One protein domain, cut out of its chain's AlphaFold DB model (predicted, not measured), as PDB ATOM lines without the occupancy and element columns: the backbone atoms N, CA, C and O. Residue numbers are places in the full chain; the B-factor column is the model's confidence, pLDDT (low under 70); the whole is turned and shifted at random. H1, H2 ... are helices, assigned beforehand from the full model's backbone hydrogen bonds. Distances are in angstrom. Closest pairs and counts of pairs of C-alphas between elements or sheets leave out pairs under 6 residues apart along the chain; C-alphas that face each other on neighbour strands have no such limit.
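AT A GLANCE: This is residues 7 to 71 of the 202 residues of the protein "Alpha-glucosidase" of Anaerolinea thermolimosa (UniProt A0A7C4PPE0). H1, H2 and H3 form a small helical body, from which residues 61 to 70 of the long H4 stick out as one arm and residues 7 to 16 as a loose tail. The printed part has 65 residues with four named helices, H1 to H4 in order, and no named strand: all helix. It is only just loose, close to compact, with a radius of gyration of the C-alphas of 13.4 A, and spans 40 by 31 by 20 A.

HOW THE PARTS SIT: Start at H4, residues 55 to 70; residues 56 to 57 alone only just touch H2, residues 38 to 44, with 3 pairs of C-alphas within 8 A, the closest Ser 39 and Ile 57 at 6.2 A. H2 touches H1, residues 21 to 30, at a steep tilt of 60 degrees, closest at C-alphas 22 and 38, 5.5 A. H3, residues 48 to 51, only just touches H1, with 3 such pairs, the closest Val 22 and Ala 48 at 6.2 A. H4 is apart from H1 and H3. Every O i to N i+4 pair is within hydrogen-bond range in H1 and H4; H2 has 1 of 3, beside 2 of 4 O i to N i+3 pairs, and H3 is too short.

IN THESE COORDINATES: Find C-alpha 55 at (-9.239, -28.215, 194.750); H4 runs 22.6 A to C-alpha 70. H1, 13.3 A, begins at (-8.177, -18.926, 186.392); H2 measures 10.1 A and H3 5.5 A.

THE WHOLE: The printed part has no cut and no long link; residues 7 to 19 have pLDDT under 70.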
ATOM      1  N   ASP A   7       8.402 -26.063 177.972       60.88
ATOM      2  CA  ASP A   7       7.655 -26.801 176.946       60.88
ATOM      3  C   ASP A   7       6.797 -27.932 177.541       60.88
ATOM      4  O   ASP A   7       5.760 -28.285 176.969       60.88
ATOM      5  N   ASP A   8       7.138 -28.430 178.738       57.06
ATOM      6  CA  ASP A   8       6.341 -29.438 179.447       57.06
ATOM      7  C   ASP A   8       4.962 -28.894 179.853       57.06
ATOM      8  O   ASP A   8       4.012 -29.658 180.036       57.06
ATOM      9  N   PHE A   9       4.822 -27.570 179.980       51.53
ATOM     10  CA  PHE A   9       3.563 -26.929 180.352       51.53
ATOM     11  C   PHE A   9       2.591 -26.778 179.177       51.53
ATOM     12  O   PHE A   9       1.386 -26.681 179.409       51.53
ATOM     13  N   ALA A  10       3.077 -26.781 177.929       56.12
ATOM     14  CA  ALA A  10       2.256 -26.524 176.742       56.12
ATOM     15  C   ALA A  10       1.310 -27.690 176.387       56.12
ATOM     16  O   ALA A  10       0.289 -27.484 175.733       56.12
ATOM     17  N   GLY A  11       1.639 -28.912 176.823       53.19
ATOM     18  CA  GLY A  11       0.848 -30.126 176.583       53.19
ATOM     19  C   GLY A  11      -0.133 -30.489 177.699       53.19
ATOM     20  O   GLY A  11      -0.885 -31.457 177.566       53.19
ATOM     21  N   ILE A  12      -0.129 -29.751 178.813       50.81
ATOM     22  CA  ILE A  12      -0.987 -30.052 179.956       50.81
ATOM     23  C   ILE A  12      -2.375 -29.463 179.700       50.81
ATOM     24  O   ILE A  12      -2.513 -28.260 179.485       50.81
ATOM     25  N   ALA A  13      -3.413 -30.306 179.740       55.31
ATOM     26  CA  ALA A  13      -4.794 -29.848 179.637       55.31
ATOM     27  C   ALA A  13      -5.048 -28.725 180.655       55.31
ATOM     28  O   ALA A  13      -4.704 -28.865 181.829       55.31
ATOM     29  N   THR A  14      -5.666 -27.627 180.220       52.81
ATOM     30  CA  THR A  14      -5.922 -26.431 181.042       52.81
ATOM     31  C   THR A  14      -6.673 -26.757 182.343       52.81
ATOM     32  O   THR A  14      -6.514 -26.062 183.339       52.81
ATOM     33  N   GLU A  15      -7.440 -27.853 182.361       54.44
ATOM     34  CA  GLU A  15      -8.182 -28.372 183.522       54.44
ATOM     35  C   GLU A  15      -7.339 -29.179 184.530       54.44
ATOM     36  O   GLU A  15      -7.840 -29.570 185.585       54.44
ATOM     37  N   ALA A  16      -6.070 -29.468 184.235       54.66
ATOM     38  CA  ALA A  16      -5.209 -30.244 185.129       54.66
ATOM     39  C   ALA A  16      -4.623 -29.409 186.282       54.66
ATOM     40  O   ALA A  16      -4.082 -29.984 187.225       54.66
ATOM     41  N   TRP A  17      -4.742 -28.079 186.220       56.22
ATOM     42  CA  TRP A  17      -4.252 -27.163 187.247       56.22
ATOM     43  C   TRP A  17      -5.430 -26.429 187.888       56.22
ATOM     44  O   TRP A  17      -6.049 -25.599 187.224       56.22
ATOM     45  N   PRO A  18      -5.744 -26.701 189.163       59.75
ATOM     46  CA  PRO A  18      -6.856 -26.036 189.837       59.75
ATOM     47  C   PRO A  18      -6.632 -24.530 190.089       59.75
ATOM     48  O   PRO A  18      -7.591 -23.823 190.368       59.75
ATOM     49  N   GLU A  19      -5.404 -24.015 189.944       69.06
ATOM     50  CA  GLU A  19      -5.038 -22.632 190.297       69.06
ATOM     51  C   GLU A  19      -4.426 -21.836 189.133       69.06
ATOM     52  O   GLU A  19      -3.218 -21.601 189.109       69.06
ATOM     53  N   ARG A  20      -5.226 -21.439 188.137       72.44
ATOM     54  CA  ARG A  20      -4.758 -20.542 187.054       72.44
ATOM     55  C   ARG A  20      -5.813 -19.584 186.513       72.44
ATOM     56  O   ARG A  20      -5.503 -18.788 185.635       72.44
ATOM     57  N   ARG A  21      -7.056 -19.664 186.974       85.38
ATOM     58  CA  ARG A  21      -8.177 -18.926 186.392       85.38
ATOM     59  C   ARG A  21      -8.193 -17.481 186.869       85.38
ATOM     60  O   ARG A  21      -8.259 -16.585 186.032       85.38
ATOM     61  N   VAL A  22      -8.063 -17.232 188.172       89.81
ATOM     62  CA  VAL A  22      -7.983 -15.853 188.688       89.81
ATOM     63  C   VAL A  22      -6.684 -15.218 188.234       89.81
ATOM     64  O   VAL A  22      -6.713 -14.123 187.678       89.81
ATOM     65  N   PHE A  23      -5.569 -15.934 188.359       89.81
ATOM     66  CA  PHE A  23      -4.270 -15.493 187.876       89.81
ATOM     67  C   PHE A  23      -4.328 -15.044 186.412       89.81
ATOM     68  O   PHE A  23      -3.908 -13.932 186.086       89.81
ATOM     69  N   GLN A  24      -4.894 -15.878 185.533       89.19
ATOM     70  CA  GLN A  24      -5.046 -15.563 184.115       89.19
ATOM     71  C   GLN A  24      -5.911 -14.320 183.898       89.19
ATOM     72  O   GLN A  24      -5.545 -13.461 183.100       89.19
ATOM     73  N   VAL A  25      -7.035 -14.188 184.609       92.31
ATOM     74  CA  VAL A  25      -7.898 -13.003 184.493       92.31
ATOM     75  C   VAL A  25      -7.150 -11.740 184.917       92.31
ATOM     76  O   VAL A  25      -7.231 -10.731 184.220       92.31
ATOM     77  N   ILE A  26      -6.388 -11.774 186.011       93.25
ATOM     78  CA  ILE A  26      -5.614 -10.612 186.461       93.25
ATOM     79  C   ILE A  26      -4.531 -10.244 185.450       93.25
ATOM     80  O   ILE A  26      -4.443  -9.085 185.039       93.25
ATOM     81  N   LEU A  27      -3.781 -11.233 184.968       92.94
ATOM     82  CA  LEU A  27      -2.740 -11.012 183.974       92.94
ATOM     83  C   LEU A  27      -3.303 -10.446 182.668       92.94
ATOM     84  O   LEU A  27      -2.816  -9.435 182.169       92.94
ATOM     85  N   GLU A  28      -4.359 -11.049 182.126       93.56
ATOM     86  CA  GLU A  28      -4.906 -10.660 180.826       93.56
ATOM     87  C   GLU A  28      -5.777  -9.401 180.866       93.56
ATOM     88  O   GLU A  28      -5.824  -8.668 179.878       93.56
ATOM     89  N   LYS A  29      -6.535  -9.177 181.949       94.62
ATOM     90  CA  LYS A  29      -7.534  -8.092 182.019       94.62
ATOM     91  C   LYS A  29      -7.043  -6.876 182.794       94.62
ATOM     92  O   LYS A  29      -7.474  -5.768 182.485       94.62
ATOM     93  N   PHE A  30      -6.146  -7.065 183.762       93.75
ATOM     94  CA  PHE A  30      -5.564  -5.975 184.551       93.75
ATOM     95  C   PHE A  30      -4.099  -5.693 184.192       93.75
ATOM     96  O   PHE A  30      -3.593  -4.636 184.567       93.75
ATOM     97  N   GLY A  31      -3.433  -6.577 183.437       94.00
ATOM     98  CA  GLY A  31      -2.054  -6.374 182.979       94.00
ATOM     99  C   GLY A  31      -1.017  -6.472 184.098       94.00
ATOM    100  O   GLY A  31       0.064  -5.903 183.979       94.00
ATOM    101  N   LEU A  32      -1.361  -7.148 185.197       93.38
ATOM    102  CA  LEU A  32      -0.514  -7.310 186.376       93.38
ATOM    103  C   LEU A  32      -0.222  -8.787 186.594       93.38
ATOM    104  O   LEU A  32      -1.093  -9.619 186.376       93.38
ATOM    105  N   MET A  33       0.987  -9.108 187.045       91.94
ATOM    106  CA  MET A  33       1.378 -10.474 187.380       91.94
ATOM    107  C   MET A  33       1.140 -10.714 188.875       91.94
ATOM    108  O   MET A  33       1.852 -10.120 189.686       91.94
ATOM    109  N   PRO A  34       0.160 -11.548 189.269       88.75
ATOM    110  CA  PRO A  34       0.012 -11.940 190.664       88.75
ATOM    111  C   PRO A  34       1.240 -12.717 191.135       88.75
ATOM    112  O   PRO A  34       1.878 -13.420 190.352       88.75
ATOM    113  N   ILE A  35       1.551 -12.612 192.422       87.00
ATOM    114  CA  ILE A  35       2.668 -13.343 193.043       87.00
ATOM    115  C   ILE A  35       2.197 -14.519 193.911       87.00
ATOM    116  O   ILE A  35       3.004 -15.353 194.306       87.00
ATOM    117  N   THR A  36       0.892 -14.610 194.180       84.75
ATOM    118  CA  THR A  36       0.268 -15.682 194.963       84.75
ATOM    119  C   THR A  36      -0.661 -16.532 194.101       84.75
ATOM    120  O   THR A  36      -1.065 -16.134 193.007       84.75
ATOM    121  N   SER A  37      -1.018 -17.707 194.611       81.38
ATOM    122  CA  SER A  37      -1.980 -18.617 193.991       81.38
ATOM    123  C   SER A  37      -3.400 -18.050 193.934       81.38
ATOM    124  O   SER A  37      -3.776 -17.188 194.735       81.38
ATOM    125  N   ASP A  38      -4.221 -18.615 193.041       86.31
ATOM    126  CA  ASP A  38      -5.668 -18.363 192.964       86.31
ATOM    127  C   ASP A  38      -6.373 -18.586 194.307       86.31
ATOM    128  O   ASP A  38      -7.309 -17.861 194.630       86.31
ATOM    129  N   SER A  39      -5.918 -19.566 195.094       81.69
ATOM    130  CA  SER A  39      -6.494 -19.891 196.400       81.69
ATOM    131  C   SER A  39      -6.371 -18.777 197.427       81.69
ATOM    132  O   SER A  39      -7.273 -18.629 198.237       81.69
ATOM    133  N   HIS A  40      -5.282 -18.010 197.398       86.31
ATOM    134  CA  HIS A  40      -5.094 -16.879 198.301       86.31
ATOM    135  C   HIS A  40      -5.638 -15.595 197.683       86.31
ATOM    136  O   HIS A  40      -6.386 -14.844 198.293       86.31
ATOM    137  N   PHE A  41      -5.288 -15.354 196.421       87.56
ATOM    138  CA  PHE A  41      -5.649 -14.122 195.741       87.56
ATOM    139  C   PHE A  41      -7.164 -14.000 195.512       87.56
ATOM    140  O   PHE A  41      -7.719 -12.903 195.572       87.56
ATOM    141  N   GLY A  42      -7.842 -15.126 195.271       89.25
ATOM    142  CA  GLY A  42      -9.282 -15.181 195.042       89.25
ATOM    143  C   GLY A  42     -10.128 -14.800 196.258       89.25
ATOM    144  O   GLY A  42     -11.231 -14.298 196.074       89.25
ATOM    145  N   GLU A  43      -9.615 -14.949 197.483       89.50
ATOM    146  CA  GLU A  43     -10.340 -14.577 198.711       89.50
ATOM    147  C   GLU A  43     -10.657 -13.074 198.749       89.50
ATOM    148  O   GLU A  43     -11.668 -12.652 199.297       89.50
ATOM    149  N   TYR A  44      -9.846 -12.255 198.081       92.62
ATOM    150  CA  TYR A  44      -9.990 -10.802 198.080       92.62
ATOM    151  C   TYR A  44     -10.873 -10.265 196.940       92.62
ATOM    152  O   TYR A  44     -10.978  -9.047 196.766       92.62
ATOM    153  N   ILE A  45     -11.491 -11.140 196.137       93.44
ATOM    154  CA  ILE A  45     -12.213 -10.774 194.912       93.44
ATOM    155  C   ILE A  45     -13.564 -11.493 194.837       93.44
ATOM    156  O   ILE A  45     -13.632 -12.700 194.638       93.44
ATOM    157  N   GLN A  46     -14.661 -10.728 194.855       92.12
ATOM    158  CA  GLN A  46     -16.033 -11.271 194.890       92.12
ATOM    159  C   GLN A  46     -16.342 -12.291 193.783       92.12
ATOM    160  O   GLN A  46     -16.983 -13.308 194.029       92.12
ATOM    161  N   TRP A  47     -15.902 -12.031 192.548       91.69
ATOM    162  CA  TRP A  47     -16.182 -12.906 191.402       91.69
ATOM    163  C   TRP A  47     -15.229 -14.100 191.289       91.69
ATOM    164  O   TRP A  47     -15.460 -14.968 190.450       91.69
ATOM    165  N   ALA A  48     -14.167 -14.178 192.098       91.31
ATOM    166  CA  ALA A  48     -13.192 -15.262 191.998       91.31
ATOM    167  C   ALA A  48     -13.844 -16.631 192.223       91.31
ATOM    168  O   ALA A  48     -13.566 -17.560 191.472       91.31
ATOM    169  N   TYR A  49     -14.794 -16.722 193.157       86.38
ATOM    170  CA  TYR A  49     -15.526 -17.951 193.476       86.38
ATOM    171  C   TYR A  49     -16.337 -18.542 192.311       86.38
ATOM    172  O   TYR A  49     -16.654 -19.727 192.347       86.38
ATOM    173  N   ASP A  50     -16.665 -17.760 191.276       88.19
ATOM    174  CA  ASP A  50     -17.302 -18.282 190.055       88.19
ATOM    175  C   ASP A  50     -16.326 -19.127 189.227       88.19
ATOM    176  O   ASP A  50     -16.696 -20.112 188.586       88.19
ATOM    177  N   ILE A  51     -15.048 -18.752 189.256       86.25
ATOM    178  CA  ILE A  51     -14.028 -19.362 188.413       86.25
ATOM    179  C   ILE A  51     -13.054 -20.234 189.203       86.25
ATOM    180  O   ILE A  51     -12.429 -21.088 188.589       86.25
ATOM    181  N   THR A  52     -12.939 -20.112 190.521       82.38
ATOM    182  CA  THR A  52     -12.064 -20.953 191.357       82.38
ATOM    183  C   THR A  52     -12.839 -22.019 192.109       82.38
ATOM    184  O   THR A  52     -13.957 -21.783 192.555       82.38
ATOM    185  N   ASP A  53     -12.207 -23.167 192.335       77.50
ATOM    186  CA  ASP A  53     -12.699 -24.184 193.258       77.50
ATOM    187  C   ASP A  53     -11.738 -24.361 194.447       77.50
ATOM    188  O   ASP A  53     -10.657 -23.778 194.517       77.50
ATOM    189  N   HIS A  54     -12.129 -25.193 195.411       78.81
ATOM    190  CA  HIS A  54     -11.288 -25.500 196.570       78.81
ATOM    191  C   HIS A  54     -10.249 -26.598 196.297       78.81
ATOM    192  O   HIS A  54      -9.564 -27.042 197.222       78.81
ATOM    193  N   ARG A  55     -10.125 -27.090 195.057       78.81
ATOM    194  CA  ARG A  55      -9.239 -28.215 194.750       78.81
ATOM    195  C   ARG A  55      -7.777 -27.829 194.934       78.81
ATOM    196  O   ARG A  55      -7.036 -28.633 195.486       78.81
ATOM    197  N   GLY A  56      -7.393 -26.605 194.564       77.62
ATOM    198  CA  GLY A  56      -6.028 -26.098 194.755       77.62
ATOM    199  C   GLY A  56      -5.586 -26.157 196.215       77.62
ATOM    200  O   GLY A  56      -4.574 -26.777 196.539       77.62
ATOM    201  N   ILE A  57      -6.432 -25.648 197.115       79.50
ATOM    202  CA  ILE A  57      -6.202 -25.671 198.566       79.50
ATOM    203  C   ILE A  57      -6.113 -27.108 199.093       79.50
ATOM    204  O   ILE A  57      -5.237 -27.428 199.895       79.50
ATOM    205  N   LEU A  58      -7.011 -27.995 198.654       83.50
ATOM    206  CA  LEU A  58      -7.020 -29.390 199.099       83.50
ATOM    207  C   LEU A  58      -5.801 -30.171 198.600       83.50
ATOM    208  O   LEU A  58      -5.254 -30.985 199.348       83.50
ATOM    209  N   ASP A  59      -5.375 -29.932 197.363       82.62
ATOM    210  CA  ASP A  59      -4.193 -30.557 196.778       82.62
ATOM    211  C   ASP A  59      -2.921 -30.033 197.461       82.62
ATOM    212  O   ASP A  59      -2.083 -30.846 197.857       82.62
ATOM    213  N   PHE A  60      -2.825 -28.720 197.724       81.94
ATOM    214  CA  PHE A  60      -1.758 -28.136 198.542       81.94
ATOM    215  C   PHE A  60      -1.725 -28.750 199.942       81.94
ATOM    216  O   PHE A  60      -0.676 -29.211 200.380       81.94
ATOM    217  N   TYR A  61      -2.863 -28.835 200.634       85.31
ATOM    218  CA  TYR A  61      -2.934 -29.419 201.975       85.31
ATOM    219  C   TYR A  61      -2.481 -30.885 201.996       85.31
ATOM    220  O   TYR A  61      -1.715 -31.289 202.872       85.31
ATOM    221  N   ARG A  62      -2.924 -31.694 201.024       86.81
ATOM    222  CA  ARG A  62      -2.508 -33.101 200.896       86.81
ATOM    223  C   ARG A  62      -1.015 -33.215 200.623       86.81
ATOM    224  O   ARG A  62      -0.346 -33.987 201.304       86.81
ATOM    225  N   PHE A  63      -0.509 -32.439 199.664       87.00
ATOM    226  CA  PHE A  63       0.913 -32.381 199.347       87.00
ATOM    227  C   PHE A  63       1.730 -31.967 200.569       87.00
ATOM    228  O   PHE A  63       2.684 -32.649 200.916       87.00
ATOM    229  N   TYR A  64       1.332 -30.896 201.253       84.44
ATOM    230  CA  TYR A  64       2.053 -30.355 202.397       84.44
ATOM    231  C   TYR A  64       2.069 -31.337 203.570       84.44
ATOM    232  O   TYR A  64       3.110 -31.554 204.182       84.44
ATOM    233  N   LYS A  65       0.946 -32.011 203.842       90.12
ATOM    234  CA  LYS A  65       0.875 -33.067 204.856       90.12
ATOM    235  C   LYS A  65       1.795 -34.247 204.528       90.12
ATOM    236  O   LYS A  65       2.483 -34.738 205.418       90.12
ATOM    237  N   GLU A  66       1.805 -34.693 203.275       90.06
ATOM    238  CA  GLU A  66       2.676 -35.781 202.819       90.06
ATOM    239  C   GLU A  66       4.152 -35.370 202.868       90.06
ATOM    240  O   GLU A  66       4.991 -36.115 203.370       90.06
ATOM    241  N   TYR A  67       4.462 -34.158 202.409       87.12
ATOM    242  CA  TYR A  67       5.791 -33.568 202.465       87.12
ATOM    243  C   TYR A  67       6.304 -33.512 203.905       87.12
ATOM    244  O   TYR A  67       7.383 -34.025 204.183       87.12
ATOM    245  N   LEU A  68       5.509 -32.987 204.843       89.31
ATOM    246  CA  LEU A  68       5.876 -32.918 206.259       89.31
ATOM    247  C   LEU A  68       6.063 -34.294 206.913       89.31
ATOM    248  O   LEU A  68       6.809 -34.403 207.880       89.31
ATOM    249  N   ALA A  69       5.410 -35.343 206.404       92.00
ATOM    250  CA  ALA A  69       5.590 -36.703 206.909       92.00
ATOM    251  C   ALA A  69       6.936 -37.329 206.499       92.00
ATOM    252  O   ALA A  69       7.386 -38.270 207.150       92.00
ATOM    253  N   HIS A  70       7.568 -36.816 205.438       91.06
ATOM    254  CA  HIS A  70       8.797 -37.369 204.864       91.06
ATOM    255  C   HIS A  70       9.996 -36.420 204.945       91.06
ATOM    256  O   HIS A  70      11.132 -36.864 204.780       91.06
ATOM    257  N   VAL A  71       9.769 -35.120 205.154       89.75
ATOM    258  CA  VAL A  71      10.847 -34.139 205.227       89.75
ATOM    259  C   VAL A  71      11.651 -34.343 206.508       89.75
ATOM    260  O   VAL A  71      11.122 -34.328 207.619       89.75
TER     261      VAL A  71